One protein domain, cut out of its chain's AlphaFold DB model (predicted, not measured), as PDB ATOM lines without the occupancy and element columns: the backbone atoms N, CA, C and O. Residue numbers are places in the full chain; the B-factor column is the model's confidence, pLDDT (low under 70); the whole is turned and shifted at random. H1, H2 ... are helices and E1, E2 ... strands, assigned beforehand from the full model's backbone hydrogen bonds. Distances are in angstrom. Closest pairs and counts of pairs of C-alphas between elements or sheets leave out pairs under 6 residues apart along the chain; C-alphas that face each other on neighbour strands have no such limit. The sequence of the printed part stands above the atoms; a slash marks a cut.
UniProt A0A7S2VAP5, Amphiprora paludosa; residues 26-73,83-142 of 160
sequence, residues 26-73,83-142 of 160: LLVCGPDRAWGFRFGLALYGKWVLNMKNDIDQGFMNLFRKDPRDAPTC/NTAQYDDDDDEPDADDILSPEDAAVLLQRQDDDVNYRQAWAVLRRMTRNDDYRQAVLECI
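What this domain is: This is residues 26 to 73 and 83 to 142 of the 160 residues of a protein of Amphiprora paludosa (UniProt A0A7S2VAP5). A small sheet, E1 E2 E3, has the first part of the long helix H1 across one face; H4 sits in the middle between H1 and the pair H3 and H5, and residues 63 to 73 stick out. The printed part has 108 residues, with three named strands, then five named helices, and is mostly helix; the sheet is an antiparallel meander, each strand the neighbour of the one before. It is only just loose, close to compact, with a radius of gyration of the C-alphas of 15.8 A, spanning 52 by 32 by 25 A.

How they stand to each other: Start at E1, residues 26 to 28, a hairpin with E2, residues 34 to 38: N 27 and O 35 are 2.8 A apart, within hydrogen-bond range. E2 and E3, residues 41 to 45, form the next hairpin, with N 36 and O 43 at 2.8 A. H1, residues 46 to 63, is on one face, over E1 and E2, at a height over the sheet of 11.1 A. With residues 47 to 51 alone it touches the hub H4, residues 118 to 130, closest C-alphas Trp 47 and Tyr 118, 4.8 A. H3, residues 102 to 110, touches H5, residues 132 to 141, closest C-alphas Pro 102 and Val 138, 4.5 A, at a steep tilt of 67 degrees. Every O i to N i+4 pair is within hydrogen-bond range in H3, H4 and H5, and 13 of 14 in H1.

Where its parts are: Find C-alpha 26 at (-16.517, 79.763, -20.854), where E1 begins. H1 runs 26.4 A from C-alpha 46, H4 18.4 A; H2, residues 84 to 87, is passed over. H5 ends at C-alpha 141, (-6.284, 61.615, -10.744).

The domain as a whole: Residues 74 to 82 are not printed, a gap of 22.7 A between C-alphas 73 and 83. The link H2 to H3 is long. Residues 64 to 73 and 83 to 98 have pLDDT under 70.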
ATOM      1  N   LEU A  26     -17.403  78.727 -21.393       93.00
ATOM      2  CA  LEU A  26     -16.517  79.763 -20.854       93.00
ATOM      3  C   LEU A  26     -17.334  80.954 -20.344       93.00
ATOM      4  O   LEU A  26     -18.206  81.463 -21.046       93.00
ATOM      5  N   LEU A  27     -17.044  81.411 -19.125       93.62
ATOM      6  CA  LEU A  27     -17.711  82.537 -18.469       93.62
ATOM      7  C   LEU A  27     -16.670  83.513 -17.919       93.62
ATOM      8  O   LEU A  27     -15.894  83.171 -17.032       93.62
ATOM      9  N   VAL A  28     -16.662  84.749 -18.410       94.25
ATOM     10  CA  VAL A  28     -15.758  85.797 -17.907       94.25
ATOM     11  C   VAL A  28     -16.228  86.260 -16.529       94.25
ATOM     12  O   VAL A  28     -17.414  86.510 -16.325       94.25
ATOM     13  N   CYS A  29     -15.306  86.369 -15.577       90.25
ATOM     14  CA  CYS A  29     -15.583  86.719 -14.182       90.25
ATOM     15  C   CYS A  29     -14.687  87.868 -13.723       90.25
ATOM     16  O   CYS A  29     -13.945  87.749 -12.751       90.25
ATOM     17  N   GLY A  30     -14.768  88.985 -14.443       89.62
ATOM     18  CA  GLY A  30     -13.963  90.176 -14.195       89.62
ATOM     19  C   GLY A  30     -12.919  90.424 -15.286       89.62
ATOM     20  O   GLY A  30     -12.962  89.786 -16.337       89.62
ATOM     21  N   PRO A  31     -12.013  91.389 -15.066       87.81
ATOM     22  CA  PRO A  31     -11.072  91.841 -16.088       87.81
ATOM     23  C   PRO A  31      -9.937  90.848 -16.370       87.81
ATOM     24  O   PRO A  31      -9.337  90.910 -17.438       87.81
ATOM     25  N   ASP A  32      -9.619  89.961 -15.429       92.12
ATOM     26  CA  ASP A  32      -8.404  89.144 -15.452       92.12
ATOM     27  C   ASP A  32      -8.663  87.637 -15.328       92.12
ATOM     28  O   ASP A  32      -7.715  86.858 -15.382       92.12
ATOM     29  N   ARG A  33      -9.917  87.199 -15.153       93.81
ATOM     30  CA  ARG A  33     -10.245  85.794 -14.859       93.81
ATOM     31  C   ARG A  33     -11.503  85.316 -15.569       93.81
ATOM     32  O   ARG A  33     -12.451  86.071 -15.789       93.81
ATOM     33  N   ALA A  34     -11.533  84.021 -15.860       95.69
ATOM     34  CA  ALA A  34     -12.701  83.330 -16.388       95.69
ATOM     35  C   ALA A  34     -12.875  81.951 -15.736       95.69
ATOM     36  O   ALA A  34     -11.930  81.372 -15.198       95.69
ATOM     37  N   TRP A  35     -14.103  81.445 -15.800       95.06
ATOM     38  CA  TRP A  35     -14.457  80.057 -15.549       95.06
ATOM     39  C   TRP A  35     -14.571  79.295 -16.862       95.06
ATOM     40  O   TRP A  35     -15.088  79.821 -17.846       95.06
ATOM     41  N   GLY A  36     -14.133  78.043 -16.839       92.88
ATOM     42  CA  GLY A  36     -14.304  77.066 -17.900       92.88
ATOM     43  C   GLY A  36     -14.990  75.819 -17.362       92.88
ATOM     44  O   GLY A  36     -14.791  75.455 -16.205       92.88
ATOM     45  N   PHE A  37     -15.803  75.162 -18.180       92.38
ATOM     46  CA  PHE A  37     -16.392  73.876 -17.830       92.38
ATOM     47  C   PHE A  37     -16.380  72.923 -19.020       92.38
ATOM     48  O   PHE A  37     -16.954  73.238 -20.066       92.38
ATOM     49  N   ARG A  38     -15.749  71.758 -18.842       90.50
ATOM     50  CA  ARG A  38     -15.704  70.660 -19.821       90.50
ATOM     51  C   ARG A  38     -15.398  69.342 -19.113       90.50
ATOM     52  O   ARG A  38     -14.661  69.349 -18.135       90.50
ATOM     53  N   PHE A  39     -15.956  68.222 -19.579       89.75
ATOM     54  CA  PHE A  39     -15.733  66.883 -18.997       89.75
ATOM     55  C   PHE A  39     -16.050  66.771 -17.493       89.75
ATOM     56  O   PHE A  39     -15.420  66.005 -16.771       89.75
ATOM     57  N   GLY A  40     -16.983  67.582 -16.986       87.81
ATOM     58  CA  GLY A  40     -17.261  67.657 -15.546       87.81
ATOM     59  C   GLY A  40     -16.227  68.445 -14.728       87.81
ATOM     60  O   GLY A  40     -16.407  68.598 -13.521       87.81
ATOM     61  N   LEU A  41     -15.179  68.981 -15.362       89.94
ATOM     62  CA  LEU A  41     -14.140  69.782 -14.722       89.94
ATOM     63  C   LEU A  41     -14.485  71.262 -14.756       89.94
ATOM     64  O   LEU A  41     -14.798  71.814 -15.810       89.94
ATOM     65  N   ALA A  42     -14.371  71.907 -13.597       92.38
ATOM     66  CA  ALA A  42     -14.453  73.352 -13.473       92.38
ATOM     67  C   ALA A  42     -13.034  73.941 -13.465       92.38
ATOM     68  O   ALA A  42     -12.267  73.727 -12.528       92.38
ATOM     69  N   LEU A  43     -12.702  74.672 -14.524       93.19
ATOM     70  CA  LEU A  43     -11.423  75.343 -14.739       93.19
ATOM     71  C   LEU A  43     -11.559  76.805 -14.318       93.19
ATOM     72  O   LEU A  43     -12.587  77.430 -14.586       93.19
ATOM     73  N   TYR A  44     -10.536  77.377 -13.690       93.94
ATOM     74  CA  TYR A  44     -10.582  78.771 -13.264       93.94
ATOM     75  C   TYR A  44      -9.212  79.428 -13.311       93.94
ATOM     76  O   TYR A  44      -8.219  78.842 -12.886       93.94
ATOM     77  N   GLY A  45      -9.186  80.680 -13.757       94.00
ATOM     78  CA  GLY A  45      -8.015  81.538 -13.638       94.00
ATOM     79  C   GLY A  45      -7.820  82.445 -14.840       94.00
ATOM     80  O   GLY A  45      -8.648  82.513 -15.754       94.00
ATOM     81  N   LYS A  46      -6.688  83.147 -14.832       94.69
ATOM     82  CA  LYS A  46      -6.263  84.007 -15.938       94.69
ATOM     83  C   LYS A  46      -5.956  83.213 -17.204       94.69
ATOM     84  O   LYS A  46      -6.302  83.637 -18.302       94.69
ATOM     85  N   TRP A  47      -5.378  82.025 -17.054       94.25
ATOM     86  CA  TRP A  47      -5.090  81.132 -18.176       94.25
ATOM     87  C   TRP A  47      -6.366  80.709 -18.929       94.25
ATOM     88  O   TRP A  47      -6.349  80.623 -20.154       94.25
ATOM     89  N   VAL A  48      -7.496  80.544 -18.229       94.50
ATOM     90  CA  VAL A  48      -8.805  80.253 -18.843       94.50
ATOM     91  C   VAL A  48      -9.324  81.451 -19.640       94.50
ATOM     92  O   VAL A  48      -9.907  81.281 -20.708       94.50
ATOM     93  N   LEU A  49      -9.095  82.674 -19.149       94.62
ATOM     94  CA  LEU A  49      -9.447  83.887 -19.887       94.62
ATOM     95  C   LEU A  49      -8.608  84.021 -21.166       94.62
ATOM     96  O   LEU A  49      -9.155  84.342 -22.216       94.62
ATOM     97  N   ASN A  50      -7.308  83.732 -21.095       93.19
ATOM     98  CA  ASN A  50      -6.434  83.738 -22.270       93.19
ATOM     99  C   ASN A  50      -6.888  82.703 -23.305       93.19
ATOM    100  O   ASN A  50      -7.049  83.043 -24.471       93.19
ATOM    101  N   MET A  51      -7.199  81.481 -22.864       91.94
ATOM    102  CA  MET A  51      -7.775  80.450 -23.730       91.94
ATOM    103  C   MET A  51      -9.074  80.920 -24.395       91.94
ATOM    104  O   MET A  51      -9.250  80.729 -25.593       91.94
ATOM    105  N   LYS A  52      -9.981  81.560 -23.641       92.75
ATOM    106  CA  LYS A  52     -11.210  82.132 -24.206       92.75
ATOM    107  C   LYS A  52     -10.903  83.143 -25.307       92.75
ATOM    108  O   LYS A  52     -11.536  83.097 -26.355       92.75
ATOM    109  N   ASN A  53      -9.973  84.059 -25.056       91.69
ATOM    110  CA  ASN A  53      -9.618  85.092 -26.022       91.69
ATOM    111  C   ASN A  53      -9.073  84.480 -27.315       91.69
ATOM    112  O   ASN A  53      -9.439  84.945 -28.390       91.69
ATOM    113  N   ASP A  54      -8.263  83.428 -27.213       89.75
ATOM    114  CA  ASP A  54      -7.724  82.721 -28.374       89.75
ATOM    115  C   ASP A  54      -8.826  82.010 -29.169       89.75
ATOM    116  O   ASP A  54      -8.922  82.206 -30.379       89.75
ATOM    117  N   ILE A  55      -9.728  81.285 -28.495       87.44
ATOM    118  CA  ILE A  55     -10.876  80.620 -29.141       87.44
ATOM    119  C   ILE A  55     -11.782  81.645 -29.835       87.44
ATOM    120  O   ILE A  55     -12.158  81.466 -30.994       87.44
ATOM    121  N   ASP A  56     -12.116  82.740 -29.153       88.50
ATOM    122  CA  ASP A  56     -12.923  83.817 -29.728       88.50
ATOM    123  C   ASP A  56     -12.222  84.445 -30.935       88.50
ATOM    124  O   ASP A  56     -12.861  84.782 -31.933       88.50
ATOM    125  N   GLN A  57     -10.903  84.623 -30.855       87.31
ATOM    126  CA  GLN A  57     -10.125  85.207 -31.933       87.31
ATOM    127  C   GLN A  57     -10.087  84.274 -33.151       87.31
ATOM    128  O   GLN A  57     -10.277  84.761 -34.270       87.31
ATOM    129  N   GLY A  58      -9.922  82.966 -32.946       82.75
ATOM    130  CA  GLY A  58     -10.048  81.942 -33.985       82.75
ATOM    131  C   GLY A  58     -11.436  81.954 -34.627       82.75
ATOM    132  O   GLY A  58     -11.557  82.072 -35.847       82.75
ATOM    133  N   PHE A  59     -12.495  81.984 -33.813       83.12
ATOM    134  CA  PHE A  59     -13.871  82.107 -34.298       83.12
ATOM    135  C   PHE A  59     -14.062  83.363 -35.158       83.12
ATOM    136  O   PHE A  59     -14.556  83.285 -36.279       83.12
ATOM    137  N   MET A  60     -13.624  84.530 -34.676       83.75
ATOM    138  CA  MET A  60     -13.745  85.783 -35.423       83.75
ATOM    139  C   MET A  60     -12.928  85.773 -36.719       83.75
ATOM    140  O   MET A  60     -13.343  86.402 -37.694       83.75
ATOM    141  N   ASN A  61     -11.800  85.057 -36.769       80.12
ATOM    142  CA  ASN A  61     -10.987  84.928 -37.981       80.12
ATOM    143  C   ASN A  61     -11.747  84.247 -39.127       80.12
ATOM    144  O   ASN A  61     -11.560  84.645 -40.276       80.12
ATOM    145  N   LEU A  62     -12.673  83.325 -38.835       73.81
ATOM    146  CA  LEU A  62     -13.523  82.691 -39.855       73.81
ATOM    147  C   LEU A  62     -14.392  83.705 -40.619       73.81
ATOM    148  O   LEU A  62     -14.723  83.495 -41.789       73.81
ATOM    149  N   PHE A  63     -14.727  84.829 -39.980       75.69
ATOM    150  CA  PHE A  63     -15.549  85.901 -40.551       75.69
ATOM    151  C   PHE A  63     -14.729  87.069 -41.107       75.69
ATOM    152  O   PHE A  63     -15.294  87.955 -41.742       75.69
ATOM    153  N   ARG A  64     -13.402  87.079 -40.918       69.81
ATOM    154  CA  ARG A  64     -12.497  88.137 -41.409       69.81
ATOM    155  C   ARG A  64     -12.184  88.048 -42.908       69.81
ATOM    156  O   ARG A  64     -11.230  88.680 -43.358       69.81
ATOM    157  N   LYS A  65     -12.974  87.305 -43.692       59.88
ATOM    158  CA  LYS A  65     -12.887  87.362 -45.158       59.88
ATOM    159  C   LYS A  65     -12.987  88.815 -45.620       59.88
ATOM    160  O   LYS A  65     -13.744  89.603 -45.050       59.88
ATOM    161  N   ASP A  66     -12.203  89.155 -46.640       58.19
ATOM    162  CA  ASP A  66     -12.290  90.450 -47.304       58.19
ATOM    163  C   ASP A  66     -13.767  90.727 -47.644       58.19
ATOM    164  O   ASP A  66     -14.451  89.816 -48.117       58.19
ATOM    165  N   PRO A  67     -14.300  91.942 -47.435       57.38
ATOM    166  CA  PRO A  67     -15.654  92.293 -47.867       57.38
ATOM    167  C   PRO A  67     -15.936  91.980 -49.350       57.38
ATOM    168  O   PRO A  67     -17.096  91.892 -49.744       57.38
ATOM    169  N   ARG A  68     -14.888  91.817 -50.170       56.84
ATOM    170  CA  ARG A  68     -14.943  91.407 -51.583       56.84
ATOM    171  C   ARG A  68     -15.047  89.890 -51.802       56.84
ATOM    172  O   ARG A  68     -15.430  89.483 -52.892       56.84
ATOM    173  N   ASP A  69     -14.749  89.086 -50.784       55.09
ATOM    174  CA  ASP A  69     -14.825  87.616 -50.772       55.09
ATOM    175  C   ASP A  69     -16.083  87.101 -50.049       55.09
ATOM    176  O   ASP A  69     -16.207  85.902 -49.759       55.09
ATOM    177  N   ALA A  70     -17.017  88.002 -49.721       51.69
ATOM    178  CA  ALA A  70     -18.340  87.610 -49.267       51.69
ATOM    179  C   ALA A  70     -18.952  86.697 -50.343       51.69
ATOM    180  O   ALA A  70     -19.018  87.110 -51.504       51.69
ATOM    181  N   PRO A  71     -19.359  85.460 -50.004       49.78
ATOM    182  CA  PRO A  71     -20.012  84.605 -50.977       49.78
ATOM    183  C   PRO A  71     -21.243  85.353 -51.490       49.78
ATOM    184  O   PRO A  71     -22.130  85.711 -50.712       49.78
ATOM    185  N   THR A  72     -21.284  85.618 -52.797       49.25
ATOM    186  CA  THR A  72     -22.554  85.871 -53.473       49.25
ATOM    187  C   THR A  72     -23.460  84.677 -53.184       49.25
ATOM    188  O   THR A  72     -22.974  83.588 -52.872       49.25
ATOM    189  N   CYS A  73     -24.776  84.870 -53.226       46.94
ATOM    190  CA  CYS A  73     -25.767  83.819 -52.971       46.94
ATOM    191  C   CYS A  73     -25.763  82.700 -54.039       46.94
ATOM    192  O   CYS A  73     -26.813  82.159 -54.364       46.94
ATOM    193  N   ASN A  83     -17.732  69.872 -38.835       53.22
ATOM    194  CA  ASN A  83     -16.891  69.503 -37.727       53.22
ATOM    195  C   ASN A  83     -16.428  70.783 -37.020       53.22
ATOM    196  O   ASN A  83     -15.844  71.690 -37.620       53.22
ATOM    197  N   THR A  84     -16.712  70.880 -35.725       51.88
ATOM    198  CA  THR A  84     -16.207  71.958 -34.865       51.88
ATOM    199  C   THR A  84     -14.742  71.759 -34.499       51.88
ATOM    200  O   THR A  84     -14.181  72.656 -33.884       51.88
ATOM    201  N   ALA A  85     -14.096  70.674 -34.944       56.47
ATOM    202  CA  ALA A  85     -12.641  70.519 -34.893       56.47
ATOM    203  C   ALA A  85     -11.899  71.689 -35.555       56.47
ATOM    204  O   ALA A  85     -10.773  71.981 -35.189       56.47
ATOM    205  N   GLN A  86     -12.546  72.440 -36.454       52.47
ATOM    206  CA  GLN A  86     -11.997  73.702 -36.966       52.47
ATOM    207  C   GLN A  86     -11.772  74.778 -35.878       52.47
ATOM    208  O   GLN A  86     -11.044  75.733 -36.113       52.47
ATOM    209  N   TYR A  87     -12.410  74.650 -34.708       54.47
ATOM    210  CA  TYR A  87     -12.152  75.460 -33.511       54.47
ATOM    211  C   TYR A  87     -11.106  74.831 -32.584       54.47
ATOM    212  O   TYR A  87     -10.675  75.475 -31.630       54.47
ATOM    213  N   ASP A  88     -10.688  73.595 -32.855       58.62
ATOM    214  CA  ASP A  88      -9.582  72.939 -32.167       58.62
ATOM    215  C   ASP A  88      -8.222  73.342 -32.785       58.62
ATOM    216  O   ASP A  88      -7.291  72.553 -32.705       58.62
ATOM    217  N   ASP A  89      -8.106  74.552 -33.364       51.22
ATOM    218  CA  ASP A  89      -6.906  75.225 -33.921       51.22
ATOM    219  C   ASP A  89      -5.692  74.288 -34.119       51.22
ATOM    220  O   ASP A  89      -4.828  74.143 -33.248       51.22
ATOM    221  N   ASP A  90      -5.660  73.591 -35.257       47.94
ATOM    222  CA  ASP A  90      -4.740  72.483 -35.560       47.94
ATOM    223  C   ASP A  90      -3.254  72.881 -35.749       47.94
ATOM    224  O   ASP A  90      -2.440  72.027 -36.091       47.94
ATOM    225  N   ASP A  91      -2.852  74.133 -35.505       51.81
ATOM    226  CA  ASP A  91      -1.505  74.604 -35.883       51.81
ATOM    227  C   ASP A  91      -0.398  74.402 -34.829       51.81
ATOM    228  O   ASP A  91       0.778  74.515 -35.163       51.81
ATOM    229  N   ASP A  92      -0.732  74.014 -33.595       54.88
ATOM    230  CA  ASP A  92       0.253  73.626 -32.572       54.88
ATOM    231  C   ASP A  92      -0.105  72.221 -32.034       54.88
ATOM    232  O   ASP A  92      -0.746  72.087 -30.982       54.88
ATOM    233  N   GLU A  93       0.245  71.155 -32.768       54.50
ATOM    234  CA  GLU A  93       0.404  69.827 -32.151       54.50
ATOM    235  C   GLU A  93       1.501  69.978 -31.084       54.50
ATOM    236  O   GLU A  93       2.591  70.451 -31.414       54.50
ATOM    237  N   PRO A  94       1.227  69.658 -29.808       54.25
ATOM    238  CA  PRO A  94       2.231  69.793 -28.764       54.25
ATOM    239  C   PRO A  94       3.445  68.939 -29.132       54.25
ATOM    240  O   PRO A  94       3.281  67.792 -29.567       54.25
ATOM    241  N   ASP A  95       4.651  69.479 -28.944       57.28
ATOM    242  CA  ASP A  95       5.870  68.691 -29.090       57.28
ATOM    243  C   ASP A  95       5.740  67.413 -28.243       57.28
ATOM    244  O   ASP A  95       5.072  67.396 -27.206       57.28
ATOM    245  N   ALA A  96       6.367  66.311 -28.662       57.34
ATOM    246  CA  ALA A  96       6.299  65.054 -27.907       57.34
ATOM    247  C   ALA A  96       6.741  65.223 -26.434       57.34
ATOM    248  O   ALA A  96       6.299  64.468 -25.568       57.34
ATOM    249  N   ASP A  97       7.557  66.246 -26.163       55.41
ATOM    250  CA  ASP A  97       8.041  66.647 -24.841       55.41
ATOM    251  C   ASP A  97       6.993  67.408 -23.993       55.41
ATOM    252  O   ASP A  97       7.115  67.458 -22.771       55.41
ATOM    253  N   ASP A  98       5.928  67.938 -24.604       66.00
ATOM    254  CA  ASP A  98       4.797  68.598 -23.933       66.00
ATOM    255  C   ASP A  98       3.673  67.617 -23.549       66.00
ATOM    256  O   ASP A  98       2.635  68.005 -22.994       66.00
ATOM    257  N   ILE A  99       3.867  66.322 -23.819       77.06
ATOM    258  CA  ILE A  99       2.934  65.268 -23.428       77.06
ATOM    259  C   ILE A  99       3.025  65.044 -21.919       77.06
ATOM    260  O   ILE A  99       3.861  64.295 -21.414       77.06
ATOM    261  N   LEU A 100       2.100  65.664 -21.194       86.56
ATOM    262  CA  LEU A 100       1.955  65.450 -19.761       86.56
ATOM    263  C   LEU A 100       1.367  64.069 -19.452       86.56
ATOM    264  O   LEU A 100       0.411  63.610 -20.097       86.56
ATOM    265  N   SER A 101       1.913  63.445 -18.406       92.75
ATOM    266  CA  SER A 101       1.304  62.284 -17.758       92.75
ATOM    267  C   SER A 101      -0.119  62.626 -17.279       92.75
ATOM    268  O   SER A 101      -0.418  63.807 -17.057       92.75
ATOM    269  N   PRO A 102      -1.025  61.642 -17.132       93.75
ATOM    270  CA  PRO A 102      -2.358  61.896 -16.590       93.75
ATOM    271  C   PRO A 102      -2.339  62.609 -15.229       93.75
ATOM    272  O   PRO A 102      -3.154  63.499 -14.982       93.75
ATOM    273  N   GLU A 103      -1.372  62.271 -14.377       93.56
ATOM    274  CA  GLU A 103      -1.179  62.858 -13.054       93.56
ATOM    275  C   GLU A 103      -0.772  64.334 -13.144       93.56
ATOM    276  O   GLU A 103      -1.388  65.192 -12.504       93.56
ATOM    277  N   ASP A 104       0.224  64.655 -13.971       93.56
ATOM    278  CA  ASP A 104       0.697  66.032 -14.140       93.56
ATOM    279  C   ASP A 104      -0.354  66.903 -14.834       93.56
ATOM    280  O   ASP A 104      -0.554  68.064 -14.469       93.56
ATOM    281  N   ALA A 105      -1.085  66.332 -15.794       94.06
ATOM    282  CA  ALA A 105      -2.225  66.970 -16.437       94.06
ATOM    283  C   ALA A 105      -3.336  67.295 -15.426       94.06
ATOM    284  O   ALA A 105      -3.856  68.414 -15.415       94.06
ATOM    285  N   ALA A 106      -3.668  66.360 -14.532       93.56
ATOM    286  CA  ALA A 106      -4.644  66.580 -13.470       93.56
ATOM    287  C   ALA A 106      -4.209  67.685 -12.500       93.56
ATOM    288  O   ALA A 106      -5.038  68.502 -12.085       93.56
ATOM    289  N   VAL A 107      -2.922  67.741 -12.144       93.69
ATOM    290  CA  VAL A 107      -2.367  68.829 -11.326       93.69
ATOM    291  C   VAL A 107      -2.469  70.158 -12.070       93.69
ATOM    292  O   VAL A 107      -2.969  71.131 -11.505       93.69
ATOM    293  N   LEU A 108      -2.059  70.201 -13.342       94.00
ATOM    294  CA  LEU A 108      -2.084  71.409 -14.164       94.00
ATOM    295  C   LEU A 108      -3.496  71.995 -14.283       94.00
ATOM    296  O   LEU A 108      -3.677  73.186 -14.047       94.00
ATOM    297  N   LEU A 109      -4.500  71.171 -14.598       93.38
ATOM    298  CA  LEU A 109      -5.882  71.626 -14.795       93.38
ATOM    299  C   LEU A 109      -6.548  72.146 -13.512       93.38
ATOM    300  O   LEU A 109      -7.513  72.906 -13.586       93.38
ATOM    301  N   GLN A 110      -6.042  71.762 -12.337       91.62
ATOM    302  CA  GLN A 110      -6.541  72.229 -11.040       91.62
ATOM    303  C   GLN A 110      -5.856  73.507 -10.543       91.62
ATOM    304  O   GLN A 110      -6.305  74.093  -9.550       91.62
ATOM    305  N   ARG A 111      -4.776  73.949 -11.196       93.12
ATOM    306  CA  ARG A 111      -4.067  75.172 -10.810       93.12
ATOM    307  C   ARG A 111      -4.913  76.414 -11.083       93.12
ATOM    308  O   ARG A 111      -5.580  76.540 -12.108       93.12
ATOM    309  N   GLN A 112      -4.849  77.347 -10.136       88.75
ATOM    310  CA  GLN A 112      -5.566  78.630 -10.166       88.75
ATOM    311  C   GLN A 112      -4.623  79.837 -10.089       88.75
ATOM    312  O   GLN A 112      -5.084  80.975 -10.000       88.75
ATOM    313  N   ASP A 113      -3.316  79.588 -10.051       89.38
ATOM    314  CA  ASP A 113      -2.301  80.629 -10.087       89.38
ATOM    315  C   ASP A 113      -2.134  81.200 -11.507       89.38
ATOM    316  O   ASP A 113      -2.581  80.618 -12.501       89.38
ATOM    317  N   ASP A 114      -1.514  82.375 -11.590       87.88
ATOM    318  CA  ASP A 114      -1.397  83.130 -12.840       87.88
ATOM    319  C   ASP A 114      -0.257  82.624 -13.749       87.88
ATOM    320  O   ASP A 114      -0.155  83.078 -14.890       87.88
ATOM    321  N   ASP A 115       0.551  81.665 -13.280       89.44
ATOM    322  CA  ASP A 115       1.721  81.121 -13.988       89.44
ATOM    323  C   ASP A 115       1.385  79.867 -14.815       89.44
ATOM    324  O   ASP A 115       2.270  79.211 -15.375       89.44
ATOM    325  N   VAL A 116       0.107  79.489 -14.891       90.62
ATOM    326  CA  VAL A 116      -0.343  78.375 -15.729       90.62
ATOM    327  C   VAL A 116      -0.189  78.743 -17.205       90.62
ATOM    328  O   VAL A 116      -0.817  79.681 -17.705       90.62
ATOM    329  N   ASN A 117       0.602  77.954 -17.933       90.50
ATOM    330  CA  ASN A 117       0.686  78.063 -19.382       90.50
ATOM    331  C   ASN A 117      -0.617  77.548 -20.013       90.50
ATOM    332  O   ASN A 117      -0.875  76.342 -20.059       90.50
ATOM    333  N   TYR A 118      -1.441  78.471 -20.514       90.06
ATOM    334  CA  TYR A 118      -2.742  78.126 -21.083       90.06
ATOM    335  C   TYR A 118      -2.632  77.221 -22.318       90.06
ATOM    336  O   TYR A 118      -3.532  76.414 -22.526       90.06
ATOM    337  N   ARG A 119      -1.550  77.308 -23.111       89.75
ATOM    338  CA  ARG A 119      -1.362  76.453 -24.297       89.75
ATOM    339  C   ARG A 119      -1.168  75.000 -23.901       89.75
ATOM    340  O   ARG A 119      -1.800  74.120 -24.472       89.75
ATOM    341  N   GLN A 120      -0.368  74.763 -22.864       90.62
ATOM    342  CA  GLN A 120      -0.160  73.423 -22.321       90.62
ATOM    343  C   GLN A 120      -1.461  72.863 -21.726       90.62
ATOM    344  O   GLN A 120      -1.850  71.736 -22.020       90.62
ATOM    345  N   ALA A 121      -2.194  73.675 -20.955       91.56
ATOM    346  CA  ALA A 121      -3.495  73.276 -20.416       91.56
ATOM    347  C   ALA A 121      -4.529  73.007 -21.530       91.56
ATOM    348  O   ALA A 121      -5.321  72.068 -21.439       91.56
ATOM    349  N   TRP A 122      -4.502  73.793 -22.609       89.62
ATOM    350  CA  TRP A 122      -5.352  73.586 -23.779       89.62
ATOM    351  C   TRP A 122      -4.999  72.305 -24.537       89.62
ATOM    352  O   TRP A 122      -5.894  71.541 -24.898       89.62
ATOM    353  N   ALA A 123      -3.709  72.018 -24.717       89.56
ATOM    354  CA  ALA A 123      -3.230  70.784 -25.331       89.56
ATOM    355  C   ALA A 123      -3.720  69.540 -24.570       89.56
ATOM    356  O   ALA A 123      -4.217  68.598 -25.190       89.56
ATOM    357  N   VAL A 124      -3.687  69.571 -23.232       91.69
ATOM    358  CA  VAL A 124      -4.267  68.512 -22.389       91.69
ATOM    359  C   VAL A 124      -5.759  68.330 -22.681       91.69
ATOM    360  O   VAL A 124      -6.200  67.210 -22.933       91.69
ATOM    361  N   LEU A 125      -6.549  69.408 -22.704       90.62
ATOM    362  CA  LEU A 125      -7.998  69.326 -22.944       90.62
ATOM    363  C   LEU A 125      -8.338  68.810 -24.349       90.62
ATOM    364  O   LEU A 125      -9.267  68.012 -24.506       90.62
ATOM    365  N   ARG A 126      -7.578  69.213 -25.372       87.50
ATOM    366  CA  ARG A 126      -7.721  68.672 -26.734       87.50
ATOM    367  C   ARG A 126      -7.381  67.186 -26.778       87.50
ATOM    368  O   ARG A 126      -8.131  66.399 -27.352       87.50
ATOM    369  N   ARG A 127      -6.327  66.759 -26.082       88.56
ATOM    370  CA  ARG A 127      -5.986  65.336 -25.955       88.56
ATOM    371  C   ARG A 127      -7.078  64.538 -25.247       88.56
ATOM    372  O   ARG A 127      -7.438  63.472 -25.731       88.56
ATOM    373  N   MET A 128      -7.650  65.064 -24.165       90.88
ATOM    374  CA  MET A 128      -8.807  64.456 -23.487       90.88
ATOM    375  C   MET A 128     -10.046  64.368 -24.397       90.88
ATOM    376  O   MET A 128     -10.904  63.518 -24.185       90.88
ATOM    377  N   THR A 129     -10.153  65.230 -25.411       87.88
ATOM    378  CA  THR A 129     -11.227  65.170 -26.418       87.88
ATOM    379  C   THR A 129     -10.999  64.030 -27.410       87.88
ATOM    380  O   THR A 129     -11.936  63.326 -27.761       87.88
ATOM    381  N   ARG A 130      -9.750  63.839 -27.854       86.88
ATOM    382  CA  ARG A 130      -9.372  62.839 -28.868       86.88
ATOM    383  C   ARG A 130      -9.150  61.433 -28.290       86.88
ATOM    384  O   ARG A 130      -9.209  60.459 -29.032       86.88
ATOM    385  N   ASN A 131      -8.839  61.325 -26.996       89.38
ATOM    386  CA  ASN A 131      -8.489  60.072 -26.331       89.38
ATOM    387  C   ASN A 131      -9.268  59.901 -25.016       89.38
ATOM    388  O   ASN A 131      -8.948  60.513 -23.993       89.38
ATOM    389  N   ASP A 132     -10.268  59.023 -25.068       90.50
ATOM    390  CA  ASP A 132     -11.161  58.700 -23.956       90.50
ATOM    391  C   ASP A 132     -10.439  58.016 -22.787       90.50
ATOM    392  O   ASP A 132     -10.705  58.355 -21.634       90.50
ATOM    393  N   ASP A 133      -9.485  57.123 -23.064       92.94
ATOM    394  CA  ASP A 133      -8.705  56.429 -22.029       92.94
ATOM    395  C   ASP A 133      -7.821  57.417 -21.260       92.94
ATOM    396  O   ASP A 133      -7.756  57.398 -20.030       92.94
ATOM    397  N   TYR A 134      -7.177  58.339 -21.982       93.44
ATOM    398  CA  TYR A 134      -6.385  59.411 -21.380       93.44
ATOM    399  C   TYR A 134      -7.265  60.353 -20.562       93.44
ATOM    400  O   TYR A 134      -6.899  60.722 -19.447       93.44
ATOM    401  N   ARG A 135      -8.442  60.721 -21.085       93.12
ATOM    402  CA  ARG A 135      -9.420  61.519 -20.341       93.12
ATOM    403  C   ARG A 135      -9.801  60.835 -19.037       93.12
ATOM    404  O   ARG A 135      -9.751  61.481 -17.995       93.12
ATOM    405  N   GLN A 136     -10.155  59.556 -19.091       93.75
ATOM    406  CA  GLN A 136     -10.554  58.798 -17.915       93.75
ATOM    407  C   GLN A 136      -9.421  58.736 -16.881       93.75
ATOM    408  O   GLN A 136      -9.659  59.039 -15.713       93.75
ATOM    409  N   ALA A 137      -8.187  58.469 -17.315       94.06
ATOM    410  CA  ALA A 137      -7.017  58.462 -16.438       94.06
ATOM    411  C   ALA A 137      -6.781  59.825 -15.758       94.06
ATOM    412  O   ALA A 137      -6.575  59.882 -14.549       94.06
ATOM    413  N   VAL A 138      -6.873  60.939 -16.498       93.56
ATOM    414  CA  VAL A 138      -6.742  62.293 -15.925       93.56
ATOM    415  C   VAL A 138      -7.841  62.558 -14.894       93.56
ATOM    416  O   VAL A 138      -7.565  63.079 -13.814       93.56
ATOM    417  N   LEU A 139      -9.090  62.207 -15.210       93.06
ATOM    418  CA  LEU A 139     -10.230  62.425 -14.316       93.06
ATOM    419  C   LEU A 139     -10.123  61.605 -13.023       93.06
ATOM    420  O   LEU A 139     -10.501  62.102 -11.965       93.06
ATOM    421  N   GLU A 140      -9.575  60.392 -13.082       94.00
ATOM    422  CA  GLU A 140      -9.315  59.551 -11.905       94.00
ATOM    423  C   GLU A 140      -8.250  60.144 -10.974       94.00
ATOM    424  O   GLU A 140      -8.322  59.966  -9.755       94.00
ATOM    425  N   CYS A 141      -7.296  60.902 -11.521       92.94
ATOM    426  CA  CYS A 141      -6.284  61.615 -10.744       92.94
ATOM    427  C   CYS A 141      -6.815  62.894 -10.078       92.94
ATOM    428  O   CYS A 141      -6.169  63.427  -9.170       92.94
ATOM    429  N   ILE A 142      -7.969  63.419 -10.505       88.50
ATOM    430  CA  ILE A 142      -8.537  64.644  -9.937       88.50
ATOM    431  C   ILE A 142      -9.322  64.280  -8.670       88.50
ATOM    432  O   ILE A 142     -10.340  63.589  -8.746       88.50
TER     433      ILE A 142